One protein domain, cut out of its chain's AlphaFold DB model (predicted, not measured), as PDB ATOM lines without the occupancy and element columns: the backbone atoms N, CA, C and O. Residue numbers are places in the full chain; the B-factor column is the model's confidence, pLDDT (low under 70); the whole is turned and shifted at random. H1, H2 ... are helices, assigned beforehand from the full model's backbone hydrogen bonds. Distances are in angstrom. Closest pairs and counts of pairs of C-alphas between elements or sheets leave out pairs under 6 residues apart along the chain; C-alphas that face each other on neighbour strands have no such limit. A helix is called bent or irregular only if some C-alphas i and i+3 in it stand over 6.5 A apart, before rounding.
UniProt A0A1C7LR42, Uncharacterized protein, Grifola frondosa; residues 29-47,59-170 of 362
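This is residues 29 to 47 and 59 to 170 of the 362 residues of an uncharacterized protein of Grifola frondosa (UniProt A0A1C7LR42). Three helices, H3, H5 and H7, make an up-and-down bundle that forms the core, with H5 and H7 as its two longest members. A corner of two short helices, H1 and H2, stands beside this core, with H1 close to H3 and H5; the short helix H6 lies beyond the end of H5, near where H7 begins, and residues 155 to 170, with H8, stick out as a free arm past the other end of H7. The printed part has 131 residues with eight named helices, H1 to H8 in order along the chain, and no named strand; the class is all helix. The whole is only just compact, close to loose, with a radius of gyration of the C-alphas of 16.7 A and spans of 46 by 42 by 25 A.

The printed part begins with H1, residues 29 to 38, whose first C-alpha, that of His 29, is at (-16.986, 16.294, 30.801). H2 takes residues 40 to 46. After the cut, H3 takes residues 63 to 78 and measures 22.3 A from first to last C-alpha, and H4 is a short helix of residues 82 to 85. H5, residues 94 to 114, is 30.5 A long and begins with C-alpha 94 at (-15.878, 40.228, 15.791). H6 takes residues 118 to 123. H7, residues 131 to 153, is the longest helix with 23 residues and measures 32.2 A. H8, residues 161 to 170, ends with C-alpha 170 at (-38.443, 33.185, 4.213). None of the helices is bent.

H3, H5 and H7 form the bundle, up and down, meaning that each runs against the one before it in the chain. H3 and H5 touch at a shallow tilt of 21 degrees, opposite ways; H5 does so with residues 105 to 112 alone, and the closest C-alphas, those of Leu 66 and Tyr 112, are 5.8 A apart. H5 and H7 touch at a shallow tilt of 17 degrees, opposite ways, with the C-alphas of Arg 95 and Ala 153 closest at 4.8 A. H3 and H7 touch at a shallow tilt of 32 degrees, the same way, and their closest C-alphas, those of Glu 71 and Ala 138, are 5.4 A apart. H1 is close to H3 but not clearly touching it, with the C-alphas of Phe 38 and Arg 73 closest at 7.8 A. H1 is likewise close to H5 but not clearly touching it, with Ala 34 and Leu 108 closest at 8.0 A between C-alphas. H1 and H2 only just touch, and only at the corner, with 3 pairs of C-alphas within 8 A; the closest are those of Ser 36 and Ala 43, 7.0 A apart. H4 is close to H3 but not clearly touching it, the C-alphas of Thr 76 and Trp 82 being closest at 6.4 A. H5 and H6 meet only through their link. H6 is close to H7 but not clearly touching it, about perpendicular at 85 degrees, with the C-alphas of Phe 121 and Ile 132 closest at 5.7 A. H7 and H8 are apart. In H2, H3, H5, H6, H7 and H8 every O i to N i+4 pair is within hydrogen-bond range; in H1 it is 5 of 6, and H4 is too short for such a pair.

The two C-alphas farthest apart are those of Arg 47 and Asn 169, at 50.7 A. Residues 48 to 58 are not printed, and C-alphas 47 and 59 are 17.5 A apart across this cut. Of the links that are printed whole, none is long. Residues 155 to 170 stand free, and the body without them spans 46 by 36 by 22 A. The mean pLDDT of the printed part is 70.4; residues 29 to 47, 59 to 60, 80 to 93 and 155 to 170 are under 70.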
ATOM      1  N   HIS A  29     -18.202  15.630  31.287       37.59
ATOM      2  CA  HIS A  29     -16.986  16.294  30.801       37.59
ATOM      3  C   HIS A  29     -17.287  17.397  29.781       37.59
ATOM      4  O   HIS A  29     -16.731  18.495  29.878       37.59
ATOM      5  N   LEU A  30     -18.204  17.149  28.841       38.31
ATOM      6  CA  LEU A  30     -18.607  18.141  27.837       38.31
ATOM      7  C   LEU A  30     -19.277  19.357  28.489       38.31
ATOM      8  O   LEU A  30     -19.048  20.507  28.106       38.31
ATOM      9  N   VAL A  31     -20.071  19.110  29.526       43.28
ATOM     10  CA  VAL A  31     -20.766  20.149  30.287       43.28
ATOM     11  C   VAL A  31     -19.818  20.887  31.240       43.28
ATOM     12  O   VAL A  31     -19.949  22.097  31.416       43.28
ATOM     13  N   GLY A  32     -18.820  20.204  31.807       39.12
ATOM     14  CA  GLY A  32     -17.738  20.787  32.609       39.12
ATOM     15  C   GLY A  32     -16.845  21.745  31.810       39.12
ATOM     16  O   GLY A  32     -16.482  22.817  32.301       39.12
ATOM     17  N   LEU A  33     -16.563  21.424  30.544       39.59
ATOM     18  CA  LEU A  33     -15.873  22.310  29.595       39.59
ATOM     19  C   LEU A  33     -16.697  23.566  29.270       39.59
ATOM     20  O   LEU A  33     -16.158  24.676  29.274       39.59
ATOM     21  N   ALA A  34     -18.012  23.423  29.080       41.06
ATOM     22  CA  ALA A  34     -18.917  24.563  28.930       41.06
ATOM     23  C   ALA A  34     -19.071  25.378  30.233       41.06
ATOM     24  O   ALA A  34     -19.192  26.599  30.194       41.06
ATOM     25  N   ARG A  35     -19.008  24.741  31.407       40.59
ATOM     26  CA  ARG A  35     -19.036  25.417  32.716       40.59
ATOM     27  C   ARG A  35     -17.777  26.245  32.980       40.59
ATOM     28  O   ARG A  35     -17.888  27.416  33.341       40.59
ATOM     29  N   SER A  36     -16.600  25.644  32.804       36.28
ATOM     30  CA  SER A  36     -15.298  26.271  33.090       36.28
ATOM     31  C   SER A  36     -14.978  27.431  32.150       36.28
ATOM     32  O   SER A  36     -14.377  28.416  32.568       36.28
ATOM     33  N   SER A  37     -15.440  27.357  30.903       37.91
ATOM     34  CA  SER A  37     -15.177  28.390  29.902       37.91
ATOM     35  C   SER A  37     -16.038  29.651  30.075       37.91
ATOM     36  O   SER A  37     -15.700  30.686  29.500       37.91
ATOM     37  N   PHE A  38     -17.163  29.596  30.809       48.12
ATOM     38  CA  PHE A  38     -18.232  30.593  30.621       48.12
ATOM     39  C   PHE A  38     -18.965  31.105  31.867       48.12
ATOM     40  O   PHE A  38     -19.766  32.029  31.722       48.12
ATOM     41  N   SER A  39     -18.709  30.587  33.072       37.56
ATOM     42  CA  SER A  39     -19.362  31.092  34.289       37.56
ATOM     43  C   SER A  39     -18.405  31.919  35.154       37.56
ATOM     44  O   SER A  39     -17.520  31.386  35.818       37.56
ATOM     45  N   THR A  40     -18.610  33.238  35.196       41.41
ATOM     46  CA  THR A  40     -17.923  34.151  36.127       41.41
ATOM     47  C   THR A  40     -18.388  33.975  37.578       41.41
ATOM     48  O   THR A  40     -17.638  34.299  38.499       41.41
ATOM     49  N   SER A  41     -19.589  33.430  37.806       37.06
ATOM     50  CA  SER A  41     -20.116  33.087  39.134       37.06
ATOM     51  C   SER A  41     -19.485  31.806  39.694       37.06
ATOM     52  O   SER A  41     -19.095  31.785  40.859       37.06
ATOM     53  N   ILE A  42     -19.267  30.780  38.862       41.72
ATOM     54  CA  ILE A  42     -18.590  29.534  39.260       41.72
ATOM     55  C   ILE A  42     -17.068  29.706  39.276       41.72
ATOM     56  O   ILE A  42     -16.430  29.206  40.192       41.72
ATOM     57  N   ALA A  43     -16.471  30.483  38.364       35.53
ATOM     58  CA  ALA A  43     -15.047  30.831  38.448       35.53
ATOM     59  C   ALA A  43     -14.709  31.632  39.722       35.53
ATOM     60  O   ALA A  43     -13.595  31.535  40.234       35.53
ATOM     61  N   ARG A  44     -15.669  32.398  40.267       36.28
ATOM     62  CA  ARG A  44     -15.543  33.035  41.592       36.28
ATOM     63  C   ARG A  44     -15.648  32.041  42.749       36.28
ATOM     64  O   ARG A  44     -14.956  32.244  43.736       36.28
ATOM     65  N   GLY A  45     -16.476  31.001  42.626       34.56
ATOM     66  CA  GLY A  45     -16.571  29.920  43.614       34.56
ATOM     67  C   GLY A  45     -15.342  29.006  43.610       34.56
ATOM     68  O   GLY A  45     -14.758  28.765  44.654       34.56
ATOM     69  N   ALA A  46     -14.872  28.592  42.432       36.81
ATOM     70  CA  ALA A  46     -13.699  27.731  42.276       36.81
ATOM     71  C   ALA A  46     -12.390  28.397  42.740       36.81
ATOM     72  O   ALA A  46     -11.512  27.712  43.238       36.81
ATOM     73  N   ARG A  47     -12.278  29.732  42.649       36.44
ATOM     74  CA  ARG A  47     -11.142  30.494  43.208       36.44
ATOM     75  C   ARG A  47     -11.133  30.592  44.735       36.44
ATOM     76  O   ARG A  47     -10.137  31.045  45.292       36.44
ATOM     77  N   PRO A  59     -20.863  17.676  39.211       54.84
ATOM     78  CA  PRO A  59     -22.163  17.390  39.794       54.84
ATOM     79  C   PRO A  59     -23.098  16.936  38.677       54.84
ATOM     80  O   PRO A  59     -23.123  17.586  37.625       54.84
ATOM     81  N   GLU A  60     -23.857  15.856  38.896       63.66
ATOM     82  CA  GLU A  60     -24.939  15.472  37.987       63.66
ATOM     83  C   GLU A  60     -25.786  16.711  37.692       63.66
ATOM     84  O   GLU A  60     -26.352  17.346  38.590       63.66
ATOM     85  N   MET A  61     -25.818  17.113  36.423       73.25
ATOM     86  CA  MET A  61     -26.550  18.302  36.025       73.25
ATOM     87  C   MET A  61     -28.035  17.984  35.974       73.25
ATOM     88  O   MET A  61     -28.527  17.340  35.050       73.25
ATOM     89  N   THR A  62     -28.759  18.467  36.981       87.00
ATOM     90  CA  THR A  62     -30.218  18.431  36.964       87.00
ATOM     91  C   THR A  62     -30.761  19.354  35.860       87.00
ATOM     92  O   THR A  62     -30.099  20.335  35.496       87.00
ATOM     93  N   PRO A  63     -31.978  19.102  35.340       84.31
ATOM     94  CA  PRO A  63     -32.617  19.998  34.374       84.31
ATOM     95  C   PRO A  63     -32.724  21.452  34.861       84.31
ATOM     96  O   PRO A  63     -32.591  22.373  34.061       84.31
ATOM     97  N   ASP A  64     -32.921  21.667  36.169       88.25
ATOM     98  CA  ASP A  64     -32.957  23.013  36.758       88.25
ATOM     99  C   ASP A  64     -31.583  23.683  36.723       88.25
ATOM    100  O   ASP A  64     -31.482  24.845  36.349       88.25
ATOM    101  N   SER A  65     -30.513  22.944  37.025       89.38
ATOM    102  CA  SER A  65     -29.146  23.473  36.955       89.38
ATOM    103  C   SER A  65     -28.730  23.833  35.524       89.38
ATOM    104  O   SER A  65     -28.024  24.819  35.317       89.38
ATOM    105  N   LEU A  66     -29.168  23.057  34.524       87.19
ATOM    106  CA  LEU A  66     -28.960  23.380  33.105       87.19
ATOM    107  C   LEU A  66     -29.744  24.622  32.686       87.19
ATOM    108  O   LEU A  66     -29.221  25.450  31.941       87.19
ATOM    109  N   LEU A  67     -30.984  24.747  33.159       91.25
ATOM    110  CA  LEU A  67     -31.813  25.912  32.891       91.25
ATOM    111  C   LEU A  67     -31.217  27.177  33.510       91.25
ATOM    112  O   LEU A  67     -31.089  28.172  32.808       91.25
ATOM    113  N   GLU A  68     -30.800  27.127  34.775       92.25
ATOM    114  CA  GLU A  68     -30.132  28.246  35.451       92.25
ATOM    115  C   GLU A  68     -28.857  28.657  34.711       92.25
ATOM    116  O   GLU A  68     -28.657  29.834  34.425       92.25
ATOM    117  N   LEU A  69     -28.034  27.686  34.296       90.06
ATOM    118  CA  LEU A  69     -26.844  27.964  33.493       90.06
ATOM    119  C   LEU A  69     -27.196  28.628  32.154       90.06
ATOM    120  O   LEU A  69     -26.495  29.535  31.702       90.06
ATOM    121  N   PHE A  70     -28.269  28.176  31.503       89.44
ATOM    122  CA  PHE A  70     -28.742  28.748  30.247       89.44
ATOM    123  C   PHE A  70     -29.276  30.173  30.432       89.44
ATOM    124  O   PHE A  70     -28.926  31.060  29.653       89.44
ATOM    125  N   GLU A  71     -30.056  30.427  31.479       93.06
ATOM    126  CA  GLU A  71     -30.565  31.753  31.828       93.06
ATOM    127  C   GLU A  71     -29.443  32.732  32.163       93.06
ATOM    128  O   GLU A  71     -29.392  33.812  31.574       93.06
ATOM    129  N   ASP A  72     -28.506  32.340  33.027       90.94
ATOM    130  CA  ASP A  72     -27.334  33.144  33.388       90.94
ATOM    131  C   ASP A  72     -26.510  33.490  32.149       90.94
ATOM    132  O   ASP A  72     -26.044  34.625  31.970       90.94
ATOM    133  N   ARG A  73     -26.362  32.520  31.239       86.12
ATOM    134  CA  ARG A  73     -25.667  32.737  29.975       86.12
ATOM    135  C   ARG A  73     -26.402  33.752  29.111       86.12
ATOM    136  O   ARG A  73     -25.751  34.629  28.547       86.12
ATOM    137  N   MET A  74     -27.726  33.663  29.008       89.19
ATOM    138  CA  MET A  74     -28.525  34.608  28.227       89.19
ATOM    139  C   MET A  74     -28.541  36.003  28.845       89.19
ATOM    140  O   MET A  74     -28.451  36.985  28.108       89.19
ATOM    141  N   ALA A  75     -28.579  36.106  30.172       87.50
ATOM    142  CA  ALA A  75     -28.453  37.371  30.887       87.50
ATOM    143  C   ALA A  75     -27.095  38.024  30.600       87.50
ATOM    144  O   ALA A  75     -27.042  39.189  30.213       87.50
ATOM    145  N   THR A  76     -26.012  37.244  30.670       85.50
ATOM    146  CA  THR A  76     -24.656  37.712  30.341       85.50
ATOM    147  C   THR A  76     -24.564  38.164  28.885       85.50
ATOM    148  O   THR A  76     -24.082  39.250  28.601       85.50
ATOM    149  N   CYS A  77     -25.073  37.363  27.946       82.69
ATOM    150  CA  CYS A  77     -25.029  37.669  26.514       82.69
ATOM    151  C   CYS A  77     -25.916  38.868  26.116       82.69
ATOM    152  O   CYS A  77     -25.761  39.405  25.020       82.69
ATOM    153  N   SER A  78     -26.851  39.274  26.979       81.19
ATOM    154  CA  SER A  78     -27.728  40.426  26.747       81.19
ATOM    155  C   SER A  78     -27.065  41.753  27.115       81.19
ATOM    156  O   SER A  78     -27.513  42.793  26.640       81.19
ATOM    157  N   ASP A  79     -26.021  41.736  27.948       81.75
ATOM    158  CA  ASP A  79     -25.291  42.937  28.355       81.75
ATOM    159  C   ASP A  79     -24.285  43.349  27.269       81.75
ATOM    160  O   ASP A  79     -23.283  42.669  27.110       81.75
ATOM    161  N   PRO A  80     -24.443  44.474  26.557       67.81
ATOM    162  CA  PRO A  80     -23.516  44.892  25.499       67.81
ATOM    163  C   PRO A  80     -22.031  44.898  25.910       67.81
ATOM    164  O   PRO A  80     -21.150  44.766  25.060       67.81
ATOM    165  N   GLN A  81     -21.745  45.035  27.208       68.44
ATOM    166  CA  GLN A  81     -20.394  45.008  27.761       68.44
ATOM    167  C   GLN A  81     -19.778  43.602  27.813       68.44
ATOM    168  O   GLN A  81     -18.567  43.477  27.970       68.44
ATOM    169  N   TRP A  82     -20.543  42.524  27.634       68.88
ATOM    170  CA  TRP A  82     -20.011  41.155  27.650       68.88
ATOM    171  C   TRP A  82     -18.984  40.929  26.526       68.88
ATOM    172  O   TRP A  82     -18.018  40.190  26.707       68.88
ATOM    173  N   LEU A  83     -19.143  41.625  25.394       60.81
ATOM    174  CA  LEU A  83     -18.200  41.601  24.267       60.81
ATOM    175  C   LEU A  83     -16.866  42.277  24.576       60.81
ATOM    176  O   LEU A  83     -15.867  41.969  23.918       60.81
ATOM    177  N   THR A  84     -16.860  43.202  25.538       55.00
ATOM    178  CA  THR A  84     -15.701  44.014  25.926       55.00
ATOM    179  C   THR A  84     -15.084  43.588  27.261       55.00
ATOM    180  O   THR A  84     -13.934  43.931  27.515       55.00
ATOM    181  N   ALA A  85     -15.807  42.836  28.098       53.75
ATOM    182  CA  ALA A  85     -15.397  42.472  29.456       53.75
ATOM    183  C   ALA A  85     -14.561  41.180  29.557       53.75
ATOM    184  O   ALA A  85     -13.940  40.938  30.591       53.75
ATOM    185  N   GLY A  86     -14.543  40.341  28.518       51.97
ATOM    186  CA  GLY A  86     -13.740  39.122  28.491       51.97
ATOM    187  C   GLY A  86     -12.354  39.358  27.896       51.97
ATOM    188  O   GLY A  86     -12.230  39.961  26.833       51.97
ATOM    189  N   ASP A  87     -11.329  38.867  28.591       45.62
ATOM    190  CA  ASP A  87      -9.926  38.796  28.173       45.62
ATOM    191  C   ASP A  87      -9.819  38.048  26.832       45.62
ATOM    192  O   ASP A  87      -9.805  36.816  26.757       45.62
ATOM    193  N   HIS A  88      -9.926  38.792  25.736       56.59
ATOM    194  CA  HIS A  88     -10.145  38.229  24.412       56.59
ATOM    195  C   HIS A  88      -9.110  38.780  23.456       56.59
ATOM    196  O   HIS A  88      -8.961  39.994  23.325       56.59
ATOM    197  N   ASP A  89      -8.431  37.861  22.767       56.38
ATOM    198  CA  ASP A  89      -7.426  38.180  21.768       56.38
ATOM    199  C   ASP A  89      -7.992  39.223  20.784       56.38
ATOM    200  O   ASP A  89      -8.933  38.916  20.030       56.38
ATOM    201  N   PRO A  90      -7.456  40.459  20.778       57.59
ATOM    202  CA  PRO A  90      -7.926  41.524  19.899       57.59
ATOM    203  C   PRO A  90      -7.766  41.164  18.416       57.59
ATOM    204  O   PRO A  90      -8.349  41.830  17.563       57.59
ATOM    205  N   LYS A  91      -7.016  40.102  18.093       57.44
ATOM    206  CA  LYS A  91      -6.844  39.587  16.732       57.44
ATOM    207  C   LYS A  91      -8.032  38.770  16.225       57.44
ATOM    208  O   LYS A  91      -8.145  38.583  15.017       57.44
ATOM    209  N   THR A  92      -8.918  38.277  17.096       57.62
ATOM    210  CA  THR A  92     -10.077  37.494  16.642       57.62
ATOM    211  C   THR A  92     -11.145  38.430  16.069       57.62
ATOM    212  O   THR A  92     -11.674  39.256  16.821       57.62
ATOM    213  N   PRO A  93     -11.531  38.295  14.786       60.12
ATOM    214  CA  PRO A  93     -12.530  39.169  14.185       60.12
ATOM    215  C   PRO A  93     -13.891  39.019  14.880       60.12
ATOM    216  O   PRO A  93     -14.336  37.908  15.186       60.12
ATOM    217  N   THR A  94     -14.588  40.142  15.078       72.75
ATOM    218  CA  THR A  94     -15.878  40.228  15.791       72.75
ATOM    219  C   THR A  94     -16.924  39.252  15.238       72.75
ATOM    220  O   THR A  94     -17.662  38.627  15.993       72.75
ATOM    221  N   ARG A  95     -16.922  39.014  13.920       76.00
ATOM    222  CA  ARG A  95     -17.808  38.043  13.257       76.00
ATOM    223  C   ARG A  95     -17.562  36.596  13.691       76.00
ATOM    224  O   ARG A  95     -18.510  35.893  14.029       76.00
ATOM    225  N   ALA A  96     -16.305  36.151  13.707       73.06
ATOM    226  CA  ALA A  96     -15.963  34.804  14.166       73.06
ATOM    227  C   ALA A  96     -16.325  34.624  15.649       73.06
ATOM    228  O   ALA A  96     -16.803  33.564  16.052       73.06
ATOM    229  N   ARG A  97     -16.180  35.691  16.445       75.00
ATOM    230  CA  ARG A  97     -16.577  35.725  17.858       75.00
ATOM    231  C   ARG A  97     -18.085  35.545  18.039       75.00
ATOM    232  O   ARG A  97     -18.496  34.711  18.848       75.00
ATOM    233  N   TYR A  98     -18.899  36.270  17.273       80.69
ATOM    234  CA  TYR A  98     -20.352  36.109  17.298       80.69
ATOM    235  C   TYR A  98     -20.768  34.690  16.921       80.69
ATOM    236  O   TYR A  98     -21.488  34.049  17.682       80.69
ATOM    237  N   LEU A  99     -20.241  34.151  15.818       77.62
ATOM    238  CA  LEU A  99     -20.568  32.795  15.365       77.62
ATOM    239  C   LEU A  99     -20.176  31.725  16.389       77.62
ATOM    240  O   LEU A  99     -20.995  30.870  16.723       77.62
ATOM    241  N   LYS A 100     -18.964  31.799  16.952       79.56
ATOM    242  CA  LYS A 100     -18.514  30.870  17.999       79.56
ATOM    243  C   LYS A 100     -19.436  30.914  19.222       79.56
ATOM    244  O   LYS A 100     -19.791  29.872  19.767       79.56
ATOM    245  N   THR A 101     -19.857  32.111  19.627       82.81
ATOM    246  CA  THR A 101     -20.743  32.294  20.785       82.81
ATOM    247  C   THR A 101     -22.148  31.757  20.512       82.81
ATOM    248  O   THR A 101     -22.709  31.069  21.363       82.81
ATOM    249  N   ILE A 102     -22.693  31.997  19.316       82.44
ATOM    250  CA  ILE A 102     -23.984  31.444  18.879       82.44
ATOM    251  C   ILE A 102     -23.945  29.917  18.927       82.44
ATOM    252  O   ILE A 102     -24.811  29.310  19.551       82.44
ATOM    253  N   MET A 103     -22.917  29.294  18.343       80.62
ATOM    254  CA  MET A 103     -22.768  27.834  18.336       80.62
ATOM    255  C   MET A 103     -22.675  27.258  19.753       80.62
ATOM    256  O   MET A 103     -23.350  26.279  20.066       80.62
ATOM    257  N   SER A 104     -21.907  27.902  20.636       81.31
ATOM    258  CA  SER A 104     -21.816  27.499  22.045       81.31
ATOM    259  C   SER A 104     -23.165  27.591  22.765       81.31
ATOM    260  O   SER A 104     -23.500  26.713  23.559       81.31
ATOM    261  N   ASN A 105     -23.953  28.634  22.497       84.56
ATOM    262  CA  ASN A 105     -25.265  28.809  23.115       84.56
ATOM    263  C   ASN A 105     -26.306  27.824  22.548       84.56
ATOM    264  O   ASN A 105     -27.156  27.351  23.297       84.56
ATOM    265  N   ILE A 106     -26.224  27.472  21.258       82.06
ATOM    266  CA  ILE A 106     -27.048  26.417  20.643       82.06
ATOM    267  C   ILE A 106     -26.742  25.062  21.281       82.06
ATOM    268  O   ILE A 106     -27.657  24.284  21.540       82.06
ATOM    269  N   TRP A 107     -25.471  24.784  21.570       83.44
ATOM    270  CA  TRP A 107     -25.081  23.554  22.248       83.44
ATOM    271  C   TRP A 107     -25.677  23.468  23.663       83.44
ATOM    272  O   TRP A 107     -26.281  22.455  24.014       83.44
ATOM    273  N   LEU A 108     -25.612  24.559  24.436       82.38
ATOM    274  CA  LEU A 108     -26.232  24.641  25.764       82.38
ATOM    275  C   LEU A 108     -27.765  24.509  25.705       82.38
ATOM    276  O   LEU A 108     -28.355  23.789  26.510       82.38
ATOM    277  N   LEU A 109     -28.405  25.140  24.715       84.56
ATOM    278  CA  LEU A 109     -29.834  24.968  24.451       84.56
ATOM    279  C   LEU A 109     -30.171  23.505  24.138       84.56
ATOM    280  O   LEU A 109     -31.161  22.994  24.648       84.56
ATOM    281  N   SER A 110     -29.363  22.829  23.318       81.44
ATOM    282  CA  SER A 110     -29.557  21.413  22.986       81.44
ATOM    283  C   SER A 110     -29.523  20.544  24.244       81.44
ATOM    284  O   SER A 110     -30.439  19.758  24.468       81.44
ATOM    285  N   ALA A 111     -28.533  20.753  25.121       82.00
ATOM    286  CA  ALA A 111     -28.443  20.048  26.398       82.00
ATOM    287  C   ALA A 111     -29.686  20.287  27.276       82.00
ATOM    288  O   ALA A 111     -30.283  19.334  27.778       82.00
ATOM    289  N   TYR A 112     -30.150  21.535  27.392       84.81
ATOM    290  CA  TYR A 112     -31.394  21.838  28.103       84.81
ATOM    291  C   TYR A 112     -32.609  21.141  27.468       84.81
ATOM    292  O   TYR A 112     -33.381  20.496  28.176       84.81
ATOM    293  N   LEU A 113     -32.757  21.190  26.140       83.38
ATOM    294  CA  LEU A 113     -33.877  20.563  25.429       83.38
ATOM    295  C   LEU A 113     -33.894  19.037  25.562       83.38
ATOM    296  O   LEU A 113     -34.970  18.456  25.575       83.38
ATOM    297  N   THR A 114     -32.738  18.383  25.713       83.19
ATOM    298  CA  THR A 114     -32.687  16.939  26.013       83.19
ATOM    299  C   THR A 114     -33.144  16.593  27.429       83.19
ATOM    300  O   THR A 114     -33.496  15.447  27.699       83.19
ATOM    301  N   SER A 115     -33.155  17.575  28.335       84.12
ATOM    302  CA  SER A 115     -33.553  17.403  29.734       84.12
ATOM    303  C   SER A 115     -35.049  17.643  29.987       84.12
ATOM    304  O   SER A 115     -35.539  17.362  31.084       84.12
ATOM    305  N   VAL A 116     -35.780  18.143  28.985       83.38
ATOM    306  CA  VAL A 116     -37.215  18.451  29.058       83.38
ATOM    307  C   VAL A 116     -38.001  17.650  28.023       83.38
ATOM    308  O   VAL A 116     -37.485  17.296  26.966       83.38
ATOM    309  N   ASP A 117     -39.269  17.373  28.315       87.75
ATOM    310  CA  ASP A 117     -40.179  16.839  27.304       87.75
ATOM    311  C   ASP A 117     -40.461  17.939  26.267       87.75
ATOM    312  O   ASP A 117     -40.946  19.022  26.600       87.75
ATOM    313  N   VAL A 118     -40.096  17.695  25.007       82.12
ATOM    314  CA  VAL A 118     -40.184  18.690  23.928       82.12
ATOM    315  C   VAL A 118     -41.635  19.026  23.585       82.12
ATOM    316  O   VAL A 118     -41.924  20.174  23.232       82.12
ATOM    317  N   ASP A 119     -42.548  18.063  23.689       81.19
ATOM    318  CA  ASP A 119     -43.959  18.284  23.380       81.19
ATOM    319  C   ASP A 119     -44.621  19.086  24.499       81.19
ATOM    320  O   ASP A 119     -45.332  20.059  24.223       81.19
ATOM    321  N   GLU A 120     -44.284  18.779  25.753       84.81
ATOM    322  CA  GLU A 120     -44.668  19.587  26.914       84.81
ATOM    323  C   GLU A 120     -44.096  21.009  26.797       84.81
ATOM    324  O   GLU A 120     -44.827  22.000  26.848       84.81
ATOM    325  N   PHE A 121     -42.799  21.137  26.502       85.69
ATOM    326  CA  PHE A 121     -42.134  22.426  26.340       85.69
ATOM    327  C   PHE A 121     -42.754  23.277  25.228       85.69
ATOM    328  O   PHE A 121     -42.730  24.503  25.327       85.69
ATOM    329  N   ARG A 122     -43.353  22.678  24.191       79.31
ATOM    330  CA  ARG A 122     -44.020  23.392  23.087       79.31
ATOM    331  C   ARG A 122     -45.477  23.741  23.358       79.31
ATOM    332  O   ARG A 122     -45.923  24.795  22.911       79.31
ATOM    333  N   THR A 123     -46.211  22.861  24.031       83.19
ATOM    334  CA  THR A 123     -47.683  22.909  24.052       83.19
ATOM    335  C   THR A 123     -48.286  23.167  25.423       83.19
ATOM    336  O   THR A 123     -49.444  23.570  25.482       83.19
ATOM    337  N   ALA A 124     -47.519  23.008  26.506       84.06
ATOM    338  CA  ALA A 124     -48.024  23.229  27.854       84.06
ATOM    339  C   ALA A 124     -48.544  24.661  28.033       84.06
ATOM    340  O   ALA A 124     -47.927  25.624  27.546       84.06
ATOM    341  N   GLU A 125     -49.663  24.781  28.754       87.69
ATOM    342  CA  GLU A 125     -50.087  26.040  29.358       87.69
ATOM    343  C   GLU A 125     -49.032  26.446  30.385       87.69
ATOM    344  O   GLU A 125     -48.645  25.668  31.257       87.69
ATOM    345  N   VAL A 126     -48.495  27.649  30.217       85.81
ATOM    346  CA  VAL A 126     -47.298  28.073  30.933       85.81
ATOM    347  C   VAL A 126     -47.695  28.901  32.140       85.81
ATOM    348  O   VAL A 126     -48.138  30.040  32.002       85.81
ATOM    349  N   GLU A 127     -47.495  28.338  33.328       89.81
ATOM    350  CA  GLU A 127     -47.549  29.111  34.564       89.81
ATOM    351  C   GLU A 127     -46.332  30.052  34.644       89.81
ATOM    352  O   GLU A 127     -45.202  29.598  34.412       89.81
ATOM    353  N   PRO A 128     -46.520  31.345  34.976       91.69
ATOM    354  CA  PRO A 128     -45.416  32.290  35.123       91.69
ATOM    355  C   PRO A 128     -44.373  31.801  36.134       91.69
ATOM    356  O   PRO A 128     -44.712  31.433  37.258       91.69
ATOM    357  N   GLY A 129     -43.099  31.803  35.743       88.81
ATOM    358  CA  GLY A 129     -41.989  31.340  36.584       88.81
ATOM    359  C   GLY A 129     -41.792  29.819  36.625       88.81
ATOM    360  O   GLY A 129     -40.830  29.354  37.240       88.81
ATOM    361  N   SER A 130     -42.640  29.039  35.947       91.19
ATOM    362  CA  SER A 130     -42.404  27.604  35.756       91.19
ATOM    363  C   SER A 130     -41.109  27.344  34.975       91.19
ATOM    364  O   SER A 130     -40.610  28.205  34.247       91.19
ATOM    365  N   ARG A 131     -40.570  26.122  35.075       89.69
ATOM    366  CA  ARG A 131     -39.376  25.698  34.316       89.69
ATOM    367  C   ARG A 131     -39.550  25.918  32.806       89.69
ATOM    368  O   ARG A 131     -38.636  26.386  32.133       89.69
ATOM    369  N   ILE A 132     -40.739  25.616  32.282       89.50
ATOM    370  CA  ILE A 132     -41.063  25.794  30.862       89.50
ATOM    371  C   ILE A 132     -41.119  27.284  30.502       89.50
ATOM    372  O   ILE A 132     -40.545  27.662  29.481       89.50
ATOM    373  N   ASP A 133     -41.738  28.130  31.335       93.06
ATOM    374  CA  ASP A 133     -41.772  29.590  31.139       93.06
ATOM    375  C   ASP A 133     -40.364  30.174  31.041       93.06
ATOM    376  O   ASP A 133     -39.985  30.803  30.055       93.06
ATOM    377  N   ARG A 134     -39.558  29.871  32.055       94.12
ATOM    378  CA  ARG A 134     -38.154  30.248  32.181       94.12
ATOM    379  C   ARG A 134     -37.331  29.817  30.969       94.12
ATOM    380  O   ARG A 134     -36.689  30.648  30.329       94.12
ATOM    381  N   GLY A 135     -37.439  28.551  30.567       91.12
ATOM    382  CA  GLY A 135     -36.746  28.037  29.385       91.12
ATOM    383  C   GLY A 135     -37.192  28.701  28.080       91.12
ATOM    384  O   GLY A 135     -36.355  29.002  27.227       91.12
ATOM    385  N   ARG A 136     -38.492  28.987  27.912       90.56
ATOM    386  CA  ARG A 136     -39.010  29.730  26.749       90.56
ATOM    387  C   ARG A 136     -38.505  31.175  26.744       90.56
ATOM    388  O   ARG A 136     -38.110  31.670  25.689       90.56
ATOM    389  N   ASN A 137     -38.454  31.829  27.901       92.56
ATOM    390  CA  ASN A 137     -37.921  33.182  28.046       92.56
ATOM    391  C   ASN A 137     -36.424  33.236  27.709       92.56
ATOM    392  O   ASN A 137     -36.008  34.088  26.922       92.56
ATOM    393  N   ALA A 138     -35.629  32.288  28.207       90.69
ATOM    394  CA  ALA A 138     -34.216  32.161  27.856       90.69
ATOM    395  C   ALA A 138     -34.019  31.908  26.348       90.69
ATOM    396  O   ALA A 138     -33.193  32.564  25.714       90.69
ATOM    397  N   LEU A 139     -34.836  31.045  25.735       89.69
ATOM    398  CA  LEU A 139     -34.814  30.806  24.287       89.69
ATOM    399  C   LEU A 139     -35.137  32.075  23.479       89.69
ATOM    400  O   LEU A 139     -34.471  32.366  22.484       89.69
ATOM    401  N   MET A 140     -36.133  32.852  23.903       88.25
ATOM    402  CA  MET A 140     -36.471  34.125  23.261       88.25
ATOM    403  C   MET A 140     -35.339  35.149  23.391       88.25
ATOM    404  O   MET A 140     -35.073  35.885  22.438       88.25
ATOM    405  N   SER A 141     -34.649  35.185  24.533       89.75
ATOM    406  CA  SER A 141     -33.452  36.009  24.724       89.75
ATOM    407  C   SER A 141     -32.319  35.571  23.796       89.75
ATOM    408  O   SER A 141     -31.769  36.417  23.092       89.75
ATOM    409  N   LEU A 142     -32.047  34.264  23.684       87.62
ATOM    410  CA  LEU A 142     -31.063  33.727  22.738       87.62
ATOM    411  C   LEU A 142     -31.360  34.165  21.304       87.62
ATOM    412  O   LEU A 142     -30.462  34.620  20.597       87.62
ATOM    413  N   ALA A 143     -32.616  34.042  20.874       82.56
ATOM    414  CA  ALA A 143     -33.032  34.412  19.527       82.56
ATOM    415  C   ALA A 143     -32.816  35.909  19.251       82.56
ATOM    416  O   ALA A 143     -32.278  36.265  18.203       82.56
ATOM    417  N   LYS A 144     -33.182  36.783  20.200       83.88
ATOM    418  CA  LYS A 144     -32.972  38.237  20.091       83.88
ATOM    419  C   LYS A 144     -31.492  38.588  20.003       83.88
ATOM    420  O   LYS A 144     -31.088  39.293  19.086       83.88
ATOM    421  N   ILE A 145     -30.695  38.057  20.923       85.81
ATOM    422  CA  ILE A 145     -29.252  38.283  20.981       85.81
ATOM    423  C   ILE A 145     -28.579  37.808  19.688       85.81
ATOM    424  O   ILE A 145     -27.795  38.537  19.088       85.81
ATOM    425  N   THR A 146     -28.933  36.609  19.221       83.06
ATOM    426  CA  THR A 146     -28.413  36.041  17.972       83.06
ATOM    427  C   THR A 146     -28.759  36.929  16.784       83.06
ATOM    428  O   THR A 146     -27.898  37.189  15.951       83.06
ATOM    429  N   ALA A 147     -29.993  37.438  16.709       77.88
ATOM    430  CA  ALA A 147     -30.395  38.363  15.656       77.88
ATOM    431  C   ALA A 147     -29.580  39.665  15.694       77.88
ATOM    432  O   ALA A 147     -29.108  40.107  14.649       77.88
ATOM    433  N   THR A 148     -29.354  40.241  16.879       79.06
ATOM    434  CA  THR A 148     -28.518  41.437  17.054       79.06
ATOM    435  C   THR A 148     -27.076  41.182  16.622       79.06
ATOM    436  O   THR A 148     -26.544  41.935  15.814       79.06
ATOM    437  N   TRP A 149     -26.454  40.093  17.076       83.25
ATOM    438  CA  TRP A 149     -25.078  39.758  16.701       83.25
ATOM    439  C   TRP A 149     -24.923  39.430  15.224       83.25
ATOM    440  O   TRP A 149     -23.923  39.800  14.621       83.25
ATOM    441  N   MET A 150     -25.903  38.758  14.623       77.88
ATOM    442  CA  MET A 150     -25.915  38.541  13.180       77.88
ATOM    443  C   MET A 150     -26.077  39.868  12.439       77.88
ATOM    444  O   MET A 150     -25.388  40.098  11.456       77.88
ATOM    445  N   HIS A 151     -26.911  40.787  12.919       77.75
ATOM    446  CA  HIS A 151     -27.009  42.112  12.315       77.75
ATOM    447  C   HIS A 151     -25.693  42.900  12.430       77.75
ATOM    448  O   HIS A 151     -25.249  43.491  11.456       77.75
ATOM    449  N   GLU A 152     -25.017  42.858  13.576       78.06
ATOM    450  CA  GLU A 152     -23.733  43.541  13.784       78.06
ATOM    451  C   GLU A 152     -22.565  42.888  13.033       78.06
ATOM    452  O   GLU A 152     -21.674  43.580  12.545       78.06
ATOM    453  N   ALA A 153     -22.560  41.558  12.916       74.56
ATOM    454  CA  ALA A 153     -21.596  40.812  12.110       74.56
ATOM    455  C   ALA A 153     -21.734  41.116  10.611       74.56
ATOM    456  O   ALA A 153     -20.768  40.955   9.860       74.56
ATOM    457  N   PHE A 154     -22.937  41.518  10.192       76.88
ATOM    458  CA  PHE A 154     -23.345  41.738   8.809       76.88
ATOM    459  C   PHE A 154     -24.164  43.047   8.679       76.88
ATOM    460  O   PHE A 154     -25.351  43.002   8.340       76.88
ATOM    461  N   PRO A 155     -23.555  44.218   8.974       60.94
ATOM    462  CA  PRO A 155     -24.265  45.489   9.186       60.94
ATOM    463  C   PRO A 155     -24.819  46.094   7.894       60.94
ATOM    464  O   PRO A 155     -25.916  46.650   7.864       60.94
ATOM    465  N   THR A 156     -24.084  45.946   6.797       56.25
ATOM    466  CA  THR A 156     -24.610  46.086   5.444       56.25
ATOM    467  C   THR A 156     -25.366  44.800   5.185       56.25
ATOM    468  O   THR A 156     -24.728  43.791   4.873       56.25
ATOM    469  N   GLY A 157     -26.683  44.813   5.447       50.88
ATOM    470  CA  GLY A 157     -27.577  43.685   5.185       50.88
ATOM    471  C   GLY A 157     -27.106  43.016   3.914       50.88
ATOM    472  O   GLY A 157     -26.994  43.698   2.906       50.88
ATOM    473  N   THR A 158     -26.636  41.783   4.067       46.25
ATOM    474  CA  THR A 158     -25.668  41.174   3.164       46.25
ATOM    475  C   THR A 158     -25.907  41.585   1.714       46.25
ATOM    476  O   THR A 158     -26.915  41.191   1.130       46.25
ATOM    477  N   ASP A 159     -24.973  42.345   1.128       47.31
ATOM    478  CA  ASP A 159     -24.927  42.564  -0.331       47.31
ATOM    479  C   ASP A 159     -24.790  41.226  -1.088       47.31
ATOM    480  O   ASP A 159     -24.840  41.171  -2.313       47.31
ATOM    481  N   ASP A 160     -24.644  40.128  -0.343       52.91
ATOM    482  CA  ASP A 160     -25.094  38.802  -0.727       52.91
ATOM    483  C   ASP A 160     -26.598  38.824  -1.071       52.91
ATOM    484  O   ASP A 160     -27.487  38.588  -0.238       52.91
ATOM    485  N   GLU A 161     -26.877  39.161  -2.333       52.25
ATOM    486  CA  GLU A 161     -28.195  39.054  -2.951       52.25
ATOM    487  C   GLU A 161     -28.833  37.693  -2.656       52.25
ATOM    488  O   GLU A 161     -30.047  37.646  -2.471       52.25
ATOM    489  N   GLU A 162     -28.048  36.616  -2.516       47.62
ATOM    490  CA  GLU A 162     -28.567  35.285  -2.206       47.62
ATOM    491  C   GLU A 162     -29.086  35.195  -0.773       47.62
ATOM    492  O   GLU A 162     -30.207  34.728  -0.568       47.62
ATOM    493  N   LEU A 163     -28.347  35.692   0.225       48.41
ATOM    494  CA  LEU A 163     -28.825  35.678   1.611       48.41
ATOM    495  C   LEU A 163     -30.016  36.629   1.804       48.41
ATOM    496  O   LEU A 163     -30.991  36.277   2.475       48.41
ATOM    497  N   THR A 164     -29.987  37.804   1.170       49.84
ATOM    498  CA  THR A 164     -31.095  38.767   1.212       49.84
ATOM    499  C   THR A 164     -32.346  38.221   0.514       49.84
ATOM    500  O   THR A 164     -33.458  38.366   1.032       49.84
ATOM    501  N   GLU A 165     -32.198  37.542  -0.624       48.03
ATOM    502  CA  GLU A 165     -33.286  36.854  -1.326       48.03
ATOM    503  C   GLU A 165     -33.792  35.645  -0.524       48.03
ATOM    504  O   GLU A 165     -35.005  35.450  -0.412       48.03
ATOM    505  N   CYS A 166     -32.912  34.891   0.144       46.50
ATOM    506  CA  CYS A 166     -33.282  33.806   1.056       46.50
ATOM    507  C   CYS A 166     -34.130  34.309   2.231       46.50
ATOM    508  O   CYS A 166     -35.187  33.741   2.510       46.50
ATOM    509  N   LEU A 167     -33.724  35.396   2.890       44.44
ATOM    510  CA  LEU A 167     -34.466  35.993   4.007       44.44
ATOM    511  C   LEU A 167     -35.793  36.622   3.547       44.44
ATOM    512  O   LEU A 167     -36.817  36.472   4.218       44.44
ATOM    513  N   ARG A 168     -35.821  37.265   2.373       48.00
ATOM    514  CA  ARG A 168     -37.042  37.812   1.752       48.00
ATOM    515  C   ARG A 168     -38.039  36.708   1.398       48.00
ATOM    516  O   ARG A 168     -39.239  36.858   1.644       48.00
ATOM    517  N   ASN A 169     -37.550  35.588   0.873       48.28
ATOM    518  CA  ASN A 169     -38.359  34.413   0.564       48.28
ATOM    519  C   ASN A 169     -38.822  33.690   1.833       48.28
ATOM    520  O   ASN A 169     -39.954  33.212   1.876       48.28
ATOM    521  N   LEU A 170     -38.027  33.685   2.902       42.28
ATOM    522  CA  LEU A 170     -38.443  33.185   4.213       42.28
ATOM    523  C   LEU A 170     -39.612  34.011   4.788       42.28
ATOM    524  O   LEU A 170     -40.617  33.442   5.219       42.28
TER     525      LEU A 170